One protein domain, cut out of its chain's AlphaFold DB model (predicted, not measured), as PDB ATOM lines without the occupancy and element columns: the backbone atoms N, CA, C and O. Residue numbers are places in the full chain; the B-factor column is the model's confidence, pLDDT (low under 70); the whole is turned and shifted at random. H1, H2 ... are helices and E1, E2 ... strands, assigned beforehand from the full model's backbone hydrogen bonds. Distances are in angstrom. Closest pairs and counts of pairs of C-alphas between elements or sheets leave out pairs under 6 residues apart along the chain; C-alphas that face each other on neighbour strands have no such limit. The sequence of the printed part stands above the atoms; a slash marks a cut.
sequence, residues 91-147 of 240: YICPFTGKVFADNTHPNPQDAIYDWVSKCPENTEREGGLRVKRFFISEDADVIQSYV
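What this domain is: This is residues 91 to 147 of the 240 residues of the protein "DUF2709 domain-containing protein" of Parachlamydiaceae bacterium (UniProt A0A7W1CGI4). An elongated body has helix H1 along one side and the short strand E2 on another, with the first printed residues, 91 to 93, between them. The short helix H2 makes one end of the long axis, and the turn of residues 125 to 130, part of the long link from H1 to E2, makes the other. The printed part has 57 residues, with two named helices and two named strands in the order E1, H1, E2, H2 along the chain; no two named strands pair into a sheet. The class is mixed, helices and strands, though named elements hold only 24 of the 57 residues. The whole is only just compact, close to loose, with a radius of gyration of the C-alphas of 11.8 A, and spans 36 by 22 by 16 A.

Where its parts are: Begin at Tyr 91, whose C-alpha stands at (38.956, 35.472, 15.357). Go on to C-alpha 99 at (43.671, 36.139, 18.056), where strand E1, residues 99 to 101, begins and covers 6.8 A. Next find C-alpha 108 at (36.256, 41.341, 18.058); from there helix H1, residues 108 to 118, runs 15.6 A to Lys 118. Strand E2, residues 135 to 137, covers 6.5 A. Helix H2, residues 140 to 146, covers 10.1 A and ends at C-alpha 146, at (45.156, 30.314, 22.965).

How they stand to each other: Look first at E1 and H1, whose closest C-alphas, those of Phe 100 and Pro 108, are 5.5 A apart. E1 and E2 are near each other, with 5 pairs of C-alphas within 10 A, yet each pairs with no named strand. E1 and H2 come closest at the C-alphas of Val 99 and Tyr 146, 7.8 A apart. For E2 and H2 the closest C-alphas are those of Ser 137 and Ile 143, at 7.6 A. H1 is apart from H2 and from E2. In H1 every O i to N i+4 pair is within hydrogen-bond range; in H2 it is 2 of 3.

The domain as a whole: Look for the two C-alphas farthest apart at Gly 127 and Gln 144, 36.5 A from each other. The link from E1 to H1 is short, that from E2 to H2 is tight, and that from H1 to E2 is long. In this long link, residues 119 to 134, you will find a short antiparallel pairing of residues 125 to 126 with residues 129 to 130. The printed part has no cut. The mean pLDDT of the printed part is 88.2, and no printed residue is under 70.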
ATOM      1  N   TYR A  91      38.621  34.963  16.674       94.12
ATOM      2  CA  TYR A  91      38.956  35.472  15.357       94.12
ATOM      3  C   TYR A  91      40.473  35.513  15.232       94.12
ATOM      4  O   TYR A  91      41.142  36.202  15.999       94.12
ATOM      5  N   ILE A  92      41.017  34.758  14.288       92.31
ATOM      6  CA  ILE A  92      42.443  34.471  14.168       92.31
ATOM      7  C   ILE A  92      42.970  35.080  12.868       92.31
ATOM      8  O   ILE A  92      42.449  34.837  11.777       92.31
ATOM      9  N   CYS A  93      44.040  35.860  12.977       91.19
ATOM     10  CA  CYS A  93      44.807  36.332  11.836       91.19
ATOM     11  C   CYS A  93      45.572  35.149  11.224       91.19
ATOM     12  O   CYS A  93      46.435  34.593  11.905       91.19
ATOM     13  N   PRO A  94      45.335  34.788   9.953       89.56
ATOM     14  CA  PRO A  94      45.966  33.621   9.338       89.56
ATOM     15  C   PRO A  94      47.462  33.828   9.075       89.56
ATOM     16  O   PRO A  94      48.185  32.857   8.905       89.56
ATOM     17  N   PHE A  95      47.923  35.081   9.058       88.69
ATOM     18  CA  PHE A  95      49.322  35.430   8.804       88.69
ATOM     19  C   PHE A  95      50.162  35.366  10.085       88.69
ATOM     20  O   PHE A  95      51.150  34.653  10.144       88.69
ATOM     21  N   THR A  96      49.710  36.054  11.138       87.31
ATOM     22  CA  THR A  96      50.482  36.231  12.389       87.31
ATOM     23  C   THR A  96      50.047  35.302  13.522       87.31
ATOM     24  O   THR A  96      50.648  35.307  14.592       87.31
ATOM     25  N   GLY A  97      48.927  34.590  13.364       84.56
ATOM     26  CA  GLY A  97      48.303  33.822  14.444       84.56
ATOM     27  C   GLY A  97      47.704  34.678  15.568       84.56
ATOM     28  O   GLY A  97      47.263  34.126  16.573       84.56
ATOM     29  N   LYS A  98      47.668  36.016  15.436       87.50
ATOM     30  CA  LYS A  98      47.053  36.900  16.437       87.50
ATOM     31  C   LYS A  98      45.555  36.633  16.539       87.50
ATOM     32  O   LYS A  98      44.867  36.604  15.523       87.50
ATOM     33  N   VAL A  99      45.061  36.503  17.764       89.50
ATOM     34  CA  VAL A  99      43.671  36.139  18.056       89.50
ATOM     35  C   VAL A  99      42.935  37.296  18.717       89.50
ATOM     36  O   VAL A  99      43.581  38.114  19.364       89.50
ATOM     37  N   PHE A 100      41.614  37.352  18.564       91.44
ATOM     38  CA  PHE A 100      40.681  38.239  19.264       91.44
ATOM     39  C   PHE A 100      39.450  37.422  19.677       91.44
ATOM     40  O   PHE A 100      38.918  36.693  18.844       91.44
ATOM     41  N   ALA A 101      38.998  37.511  20.928       90.31
ATOM     42  CA  ALA A 101      37.842  36.758  21.423       90.31
ATOM     43  C   ALA A 101      36.602  37.630  21.638       90.31
ATOM     44  O   ALA A 101      36.698  38.824  21.923       90.31
ATOM     45  N   ASP A 102      35.442  36.984  21.565       89.69
ATOM     46  CA  ASP A 102      34.109  37.559  21.765       89.69
ATOM     47  C   ASP A 102      33.891  38.279  23.094       89.69
ATOM     48  O   ASP A 102      33.152  39.258  23.144       89.69
ATOM     49  N   ASN A 103      34.549  37.835  24.157       86.25
ATOM     50  CA  ASN A 103      34.353  38.377  25.499       86.25
ATOM     51  C   ASN A 103      35.516  39.241  26.018       86.25
ATOM     52  O   ASN A 103      35.443  39.754  27.135       86.25
ATOM     53  N   THR A 104      36.599  39.384  25.249       83.31
ATOM     54  CA  THR A 104      37.761  40.218  25.612       83.31
ATOM     55  C   THR A 104      37.781  41.551  24.867       83.31
ATOM     56  O   THR A 104      38.476  42.470  25.291       83.31
ATOM     57  N   HIS A 105      37.013  41.672  23.780       82.94
ATOM     58  CA  HIS A 105      36.924  42.870  22.951       82.94
ATOM     59  C   HIS A 105      35.458  43.292  22.778       82.94
ATOM     60  O   HIS A 105      34.625  42.429  22.519       82.94
ATOM     61  N   PRO A 106      35.128  44.598  22.847       85.06
ATOM     62  CA  PRO A 106      33.763  45.078  22.611       85.06
ATOM     63  C   PRO A 106      33.216  44.694  21.228       85.06
ATOM     64  O   PRO A 106      32.045  44.354  21.105       85.06
ATOM     65  N   ASN A 107      34.073  44.732  20.202       90.69
ATOM     66  CA  ASN A 107      33.782  44.200  18.874       90.69
ATOM     67  C   ASN A 107      35.014  43.452  18.318       90.69
ATOM     68  O   ASN A 107      35.924  44.079  17.768       90.69
ATOM     69  N   PRO A 108      35.091  42.121  18.479       90.12
ATOM     70  CA  PRO A 108      36.256  41.341  18.058       90.12
ATOM     71  C   PRO A 108      36.408  41.256  16.534       90.12
ATOM     72  O   PRO A 108      37.532  41.127  16.048       90.12
ATOM     73  N   GLN A 109      35.306  41.339  15.779       91.62
ATOM     74  CA  GLN A 109      35.310  41.231  14.322       91.62
ATOM     75  C   GLN A 109      35.927  42.478  13.676       91.62
ATOM     76  O   GLN A 109      36.761  42.360  12.777       91.62
ATOM     77  N   ASP A 110      35.592  43.666  14.181       91.94
ATOM     78  CA  ASP A 110      36.229  44.914  13.745       91.94
ATOM     79  C   ASP A 110      37.713  44.925  14.128       91.94
ATOM     80  O   ASP A 110      38.571  45.275  13.317       91.94
ATOM     81  N   ALA A 111      38.036  44.463  15.342       90.44
ATOM     82  CA  ALA A 111      39.410  44.422  15.834       90.44
ATOM     83  C   ALA A 111      40.327  43.546  14.958       90.44
ATOM     84  O   ALA A 111      41.441  43.962  14.617       90.44
ATOM     85  N   ILE A 112      39.865  42.357  14.542       91.94
ATOM     86  CA  ILE A 112      40.635  41.503  13.626       91.94
ATOM     87  C   ILE A 112      40.700  42.099  12.214       91.94
ATOM     88  O   ILE A 112      41.740  42.009  11.559       91.94
ATOM     89  N   TYR A 113      39.632  42.744  11.743       91.25
ATOM     90  CA  TYR A 113      39.584  43.351  10.415       91.25
ATOM     91  C   TYR A 113      40.586  44.510  10.285       91.25
ATOM     92  O   TYR A 113      41.350  44.590   9.311       91.25
ATOM     93  N   ASP A 114      40.651  45.364  11.306       91.38
ATOM     94  CA  ASP A 114      41.639  46.437  11.417       91.38
ATOM     95  C   ASP A 114      43.063  45.890  11.505       91.38
ATOM     96  O   ASP A 114      43.983  46.412  10.861       91.38
ATOM     97  N   TRP A 115      43.249  44.808  12.264       91.12
ATOM     98  CA  TRP A 115      44.542  44.149  12.386       91.12
ATOM     99  C   TRP A 115      45.036  43.594  11.049       91.12
ATOM    100  O   TRP A 115      46.149  43.915  10.633       91.12
ATOM    101  N   VAL A 116      44.226  42.801  10.340       90.69
ATOM    102  CA  VAL A 116      44.615  42.171   9.065       90.69
ATOM    103  C   VAL A 116      44.924  43.219   7.989       90.69
ATOM    104  O   VAL A 116      45.845  43.029   7.192       90.69
ATOM    105  N   SER A 117      44.227  44.359   8.012       87.38
ATOM    106  CA  SER A 117      44.480  45.484   7.101       87.38
ATOM    107  C   SER A 117      45.878  46.096   7.296       87.38
ATOM    108  O   SER A 117      46.545  46.482   6.332       87.38
ATOM    109  N   LYS A 118      46.344  46.166   8.548       90.06
ATOM    110  CA  LYS A 118      47.638  46.760   8.933       90.06
ATOM    111  C   LYS A 118      48.746  45.721   9.132       90.06
ATOM    112  O   LYS A 118      49.892  46.097   9.359       90.06
ATOM    113  N   CYS A 119      48.421  44.436   9.018       85.56
ATOM    114  CA  CYS A 119      49.330  43.335   9.299       85.56
ATOM    115  C   CYS A 119      50.581  43.405   8.399       85.56
ATOM    116  O   CYS A 119      50.445  43.460   7.173       85.56
ATOM    117  N   PRO A 120      51.797  43.415   8.977       86.06
ATOM    118  CA  PRO A 120      53.032  43.493   8.200       86.06
ATOM    119  C   PRO A 120      53.288  42.221   7.380       86.06
ATOM    120  O   PRO A 120      53.837  42.313   6.287       86.06
ATOM    121  N   GLU A 121      52.836  41.063   7.868       88.00
ATOM    122  CA  GLU A 121      53.005  39.754   7.220       88.00
ATOM    123  C   GLU A 121      51.937  39.461   6.150       88.00
ATOM    124  O   GLU A 121      52.059  38.504   5.388       88.00
ATOM    125  N   ASN A 122      50.905  40.306   6.040       88.25
ATOM    126  CA  ASN A 122      49.900  40.199   4.987       88.25
ATOM    127  C   ASN A 122      50.425  40.801   3.673       88.25
ATOM    128  O   ASN A 122      50.390  42.020   3.446       88.25
ATOM    129  N   THR A 123      50.919  39.921   2.805       85.88
ATOM    130  CA  THR A 123      51.412  40.252   1.461       85.88
ATOM    131  C   THR A 123      50.363  40.038   0.368       85.88
ATOM    132  O   THR A 123      50.565  40.476  -0.765       85.88
ATOM    133  N   GLU A 124      49.223  39.433   0.702       87.31
ATOM    134  CA  GLU A 124      48.167  39.102  -0.250       87.31
ATOM    135  C   GLU A 124      47.383  40.345  -0.665       87.31
ATOM    136  O   GLU A 124      46.953  41.147   0.173       87.31
ATOM    137  N   ARG A 125      47.171  40.503  -1.978       86.62
ATOM    138  CA  ARG A 125      46.424  41.629  -2.542       86.62
ATOM    139  C   ARG A 125      45.375  41.180  -3.546       86.62
ATOM    140  O   ARG A 125      45.646  40.341  -4.397       86.62
ATOM    141  N   GLU A 126      44.224  41.831  -3.492       84.75
ATOM    142  CA  GLU A 126      43.122  41.685  -4.439       84.75
ATOM    143  C   GLU A 126      42.695  43.091  -4.881       84.75
ATOM    144  O   GLU A 126      42.484  43.979  -4.053       84.75
ATOM    145  N   GLY A 127      42.696  43.356  -6.192       81.38
ATOM    146  CA  GLY A 127      42.423  44.701  -6.723       81.38
ATOM    147  C   GLY A 127      43.399  45.791  -6.245       81.38
ATOM    148  O   GLY A 127      43.035  46.960  -6.180       81.38
ATOM    149  N   GLY A 128      44.628  45.421  -5.858       79.75
ATOM    150  CA  GLY A 128      45.647  46.347  -5.339       79.75
ATOM    151  C   GLY A 128      45.559  46.644  -3.834       79.75
ATOM    152  O   GLY A 128      46.512  47.198  -3.276       79.75
ATOM    153  N   LEU A 129      44.486  46.214  -3.163       80.00
ATOM    154  CA  LEU A 129      44.280  46.340  -1.718       80.00
ATOM    155  C   LEU A 129      44.668  45.050  -0.991       80.00
ATOM    156  O   LEU A 129      44.569  43.965  -1.552       80.00
ATOM    157  N   ARG A 130      45.105  45.159   0.271       83.44
ATOM    158  CA  ARG A 130      45.400  43.983   1.106       83.44
ATOM    159  C   ARG A 130      44.135  43.173   1.367       83.44
ATOM    160  O   ARG A 130      43.117  43.746   1.760       83.44
ATOM    161  N   VAL A 131      44.226  41.856   1.204       86.88
ATOM    162  CA  VAL A 131      43.112  40.935   1.465       86.88
ATOM    163  C   VAL A 131      42.793  40.930   2.957       86.88
ATOM    164  O   VAL A 131      43.686  40.819   3.796       86.88
ATOM    165  N   LYS A 132      41.509  41.038   3.303       86.75
ATOM    166  CA  LYS A 132      41.033  41.158   4.690       86.75
ATOM    167  C   LYS A 132      40.325  39.896   5.165       86.75
ATOM    168  O   LYS A 132      39.192  39.943   5.638       86.75
ATOM    169  N   ARG A 133      40.998  38.757   5.005       88.88
ATOM    170  CA  ARG A 133      40.503  37.455   5.460       88.88
ATOM    171  C   ARG A 133      41.037  37.117   6.846       88.88
ATOM    172  O   ARG A 133      42.197  37.379   7.159       88.88
ATOM    173  N   PHE A 134      40.189  36.510   7.662       92.19
ATOM    174  CA  PHE A 134      40.553  35.963   8.960       92.19
ATOM    175  C   PHE A 134      39.781  34.678   9.220       92.19
ATOM    176  O   PHE A 134      38.720  34.450   8.641       92.19
ATOM    177  N   PHE A 135      40.341  33.830  10.073       92.31
ATOM    178  CA  PHE A 135      39.719  32.575  10.456       92.31
ATOM    179  C   PHE A 135      38.840  32.788  11.688       92.31
ATOM    180  O   PHE A 135      39.233  33.485  12.618       92.31
ATOM    181  N   ILE A 136      37.646  32.206  11.685       94.81
ATOM    182  CA  ILE A 136      36.709  32.263  12.806       94.81
ATOM    183  C   ILE A 136      36.592  30.847  13.352       94.81
ATOM    184  O   ILE A 136      36.288  29.932  12.590       94.81
ATOM    185  N   SER A 137      36.825  30.673  14.651       92.94
ATOM    186  CA  SER A 137      36.704  29.377  15.312       92.94
ATOM    187  C   SER A 137      35.820  29.461  16.550       92.94
ATOM    188  O   SER A 137      35.932  30.390  17.350       92.94
ATOM    189  N   GLU A 138      34.949  28.468  16.688       94.06
ATOM    190  CA  GLU A 138      34.141  28.174  17.880       94.06
ATOM    191  C   GLU A 138      34.571  26.825  18.496       94.06
ATOM    192  O   GLU A 138      33.899  26.280  19.367       94.06
ATOM    193  N   ASP A 139      35.699  26.274  18.029       92.06
ATOM    194  CA  ASP A 139      36.251  25.008  18.500       92.06
ATOM    195  C   ASP A 139      36.916  25.199  19.870       92.06
ATOM    196  O   ASP A 139      37.870  25.972  20.019       92.06
ATOM    197  N   ALA A 140      36.410  24.472  20.864       89.12
ATOM    198  CA  ALA A 140      36.875  24.538  22.241       89.12
ATOM    199  C   ALA A 140      38.365  24.190  22.384       89.12
ATOM    200  O   ALA A 140      39.055  24.840  23.171       89.12
ATOM    201  N   ASP A 141      38.886  23.237  21.607       88.38
ATOM    202  CA  ASP A 141      40.286  22.813  21.698       88.38
ATOM    203  C   ASP A 141      41.220  23.893  21.143       88.38
ATOM    204  O   ASP A 141      42.251  24.228  21.743       88.38
ATOM    205  N   VAL A 142      40.819  24.512  20.028       86.38
ATOM    206  CA  VAL A 142      41.546  25.641  19.435       86.38
ATOM    207  C   VAL A 142      41.521  26.832  20.388       86.38
ATOM    208  O   VAL A 142      42.573  27.405  20.668       86.38
ATOM    209  N   ILE A 143      40.361  27.183  20.949       87.44
ATOM    210  CA  ILE A 143      40.223  28.280  21.919       87.44
ATOM    211  C   ILE A 143      41.115  28.039  23.137       87.44
ATOM    212  O   ILE A 143      41.882  28.925  23.522       87.44
ATOM    213  N   GLN A 144      41.081  26.829  23.695       85.81
ATOM    214  CA  GLN A 144      41.862  26.465  24.870       85.81
ATOM    215  C   GLN A 144      43.373  26.545  24.616       85.81
ATOM    216  O   GLN A 144      44.127  26.893  25.528       85.81
ATOM    217  N   SER A 145      43.827  26.293  23.383       85.62
ATOM    218  CA  SER A 145      45.237  26.444  23.004       85.62
ATOM    219  C   SER A 145      45.740  27.897  23.087       85.62
ATOM    220  O   SER A 145      46.919  28.120  23.371       85.62
ATOM    221  N   TYR A 146      44.846  28.880  22.914       81.69
ATOM    222  CA  TYR A 146      45.156  30.314  22.965       81.69
ATOM    223  C   TYR A 146      44.954  30.948  24.347       81.69
ATOM    224  O   TYR A 146      45.389  32.085  24.571       81.69
ATOM    225  N   VAL A 147      44.330  30.244  25.295       83.12
ATOM    226  CA  VAL A 147      44.215  30.719  26.677       83.12
ATOM    227  C   VAL A 147      45.611  30.738  27.305       83.12
ATOM    228  O   VAL A 147      46.265  29.707  27.471       83.12
TER     229      VAL A 147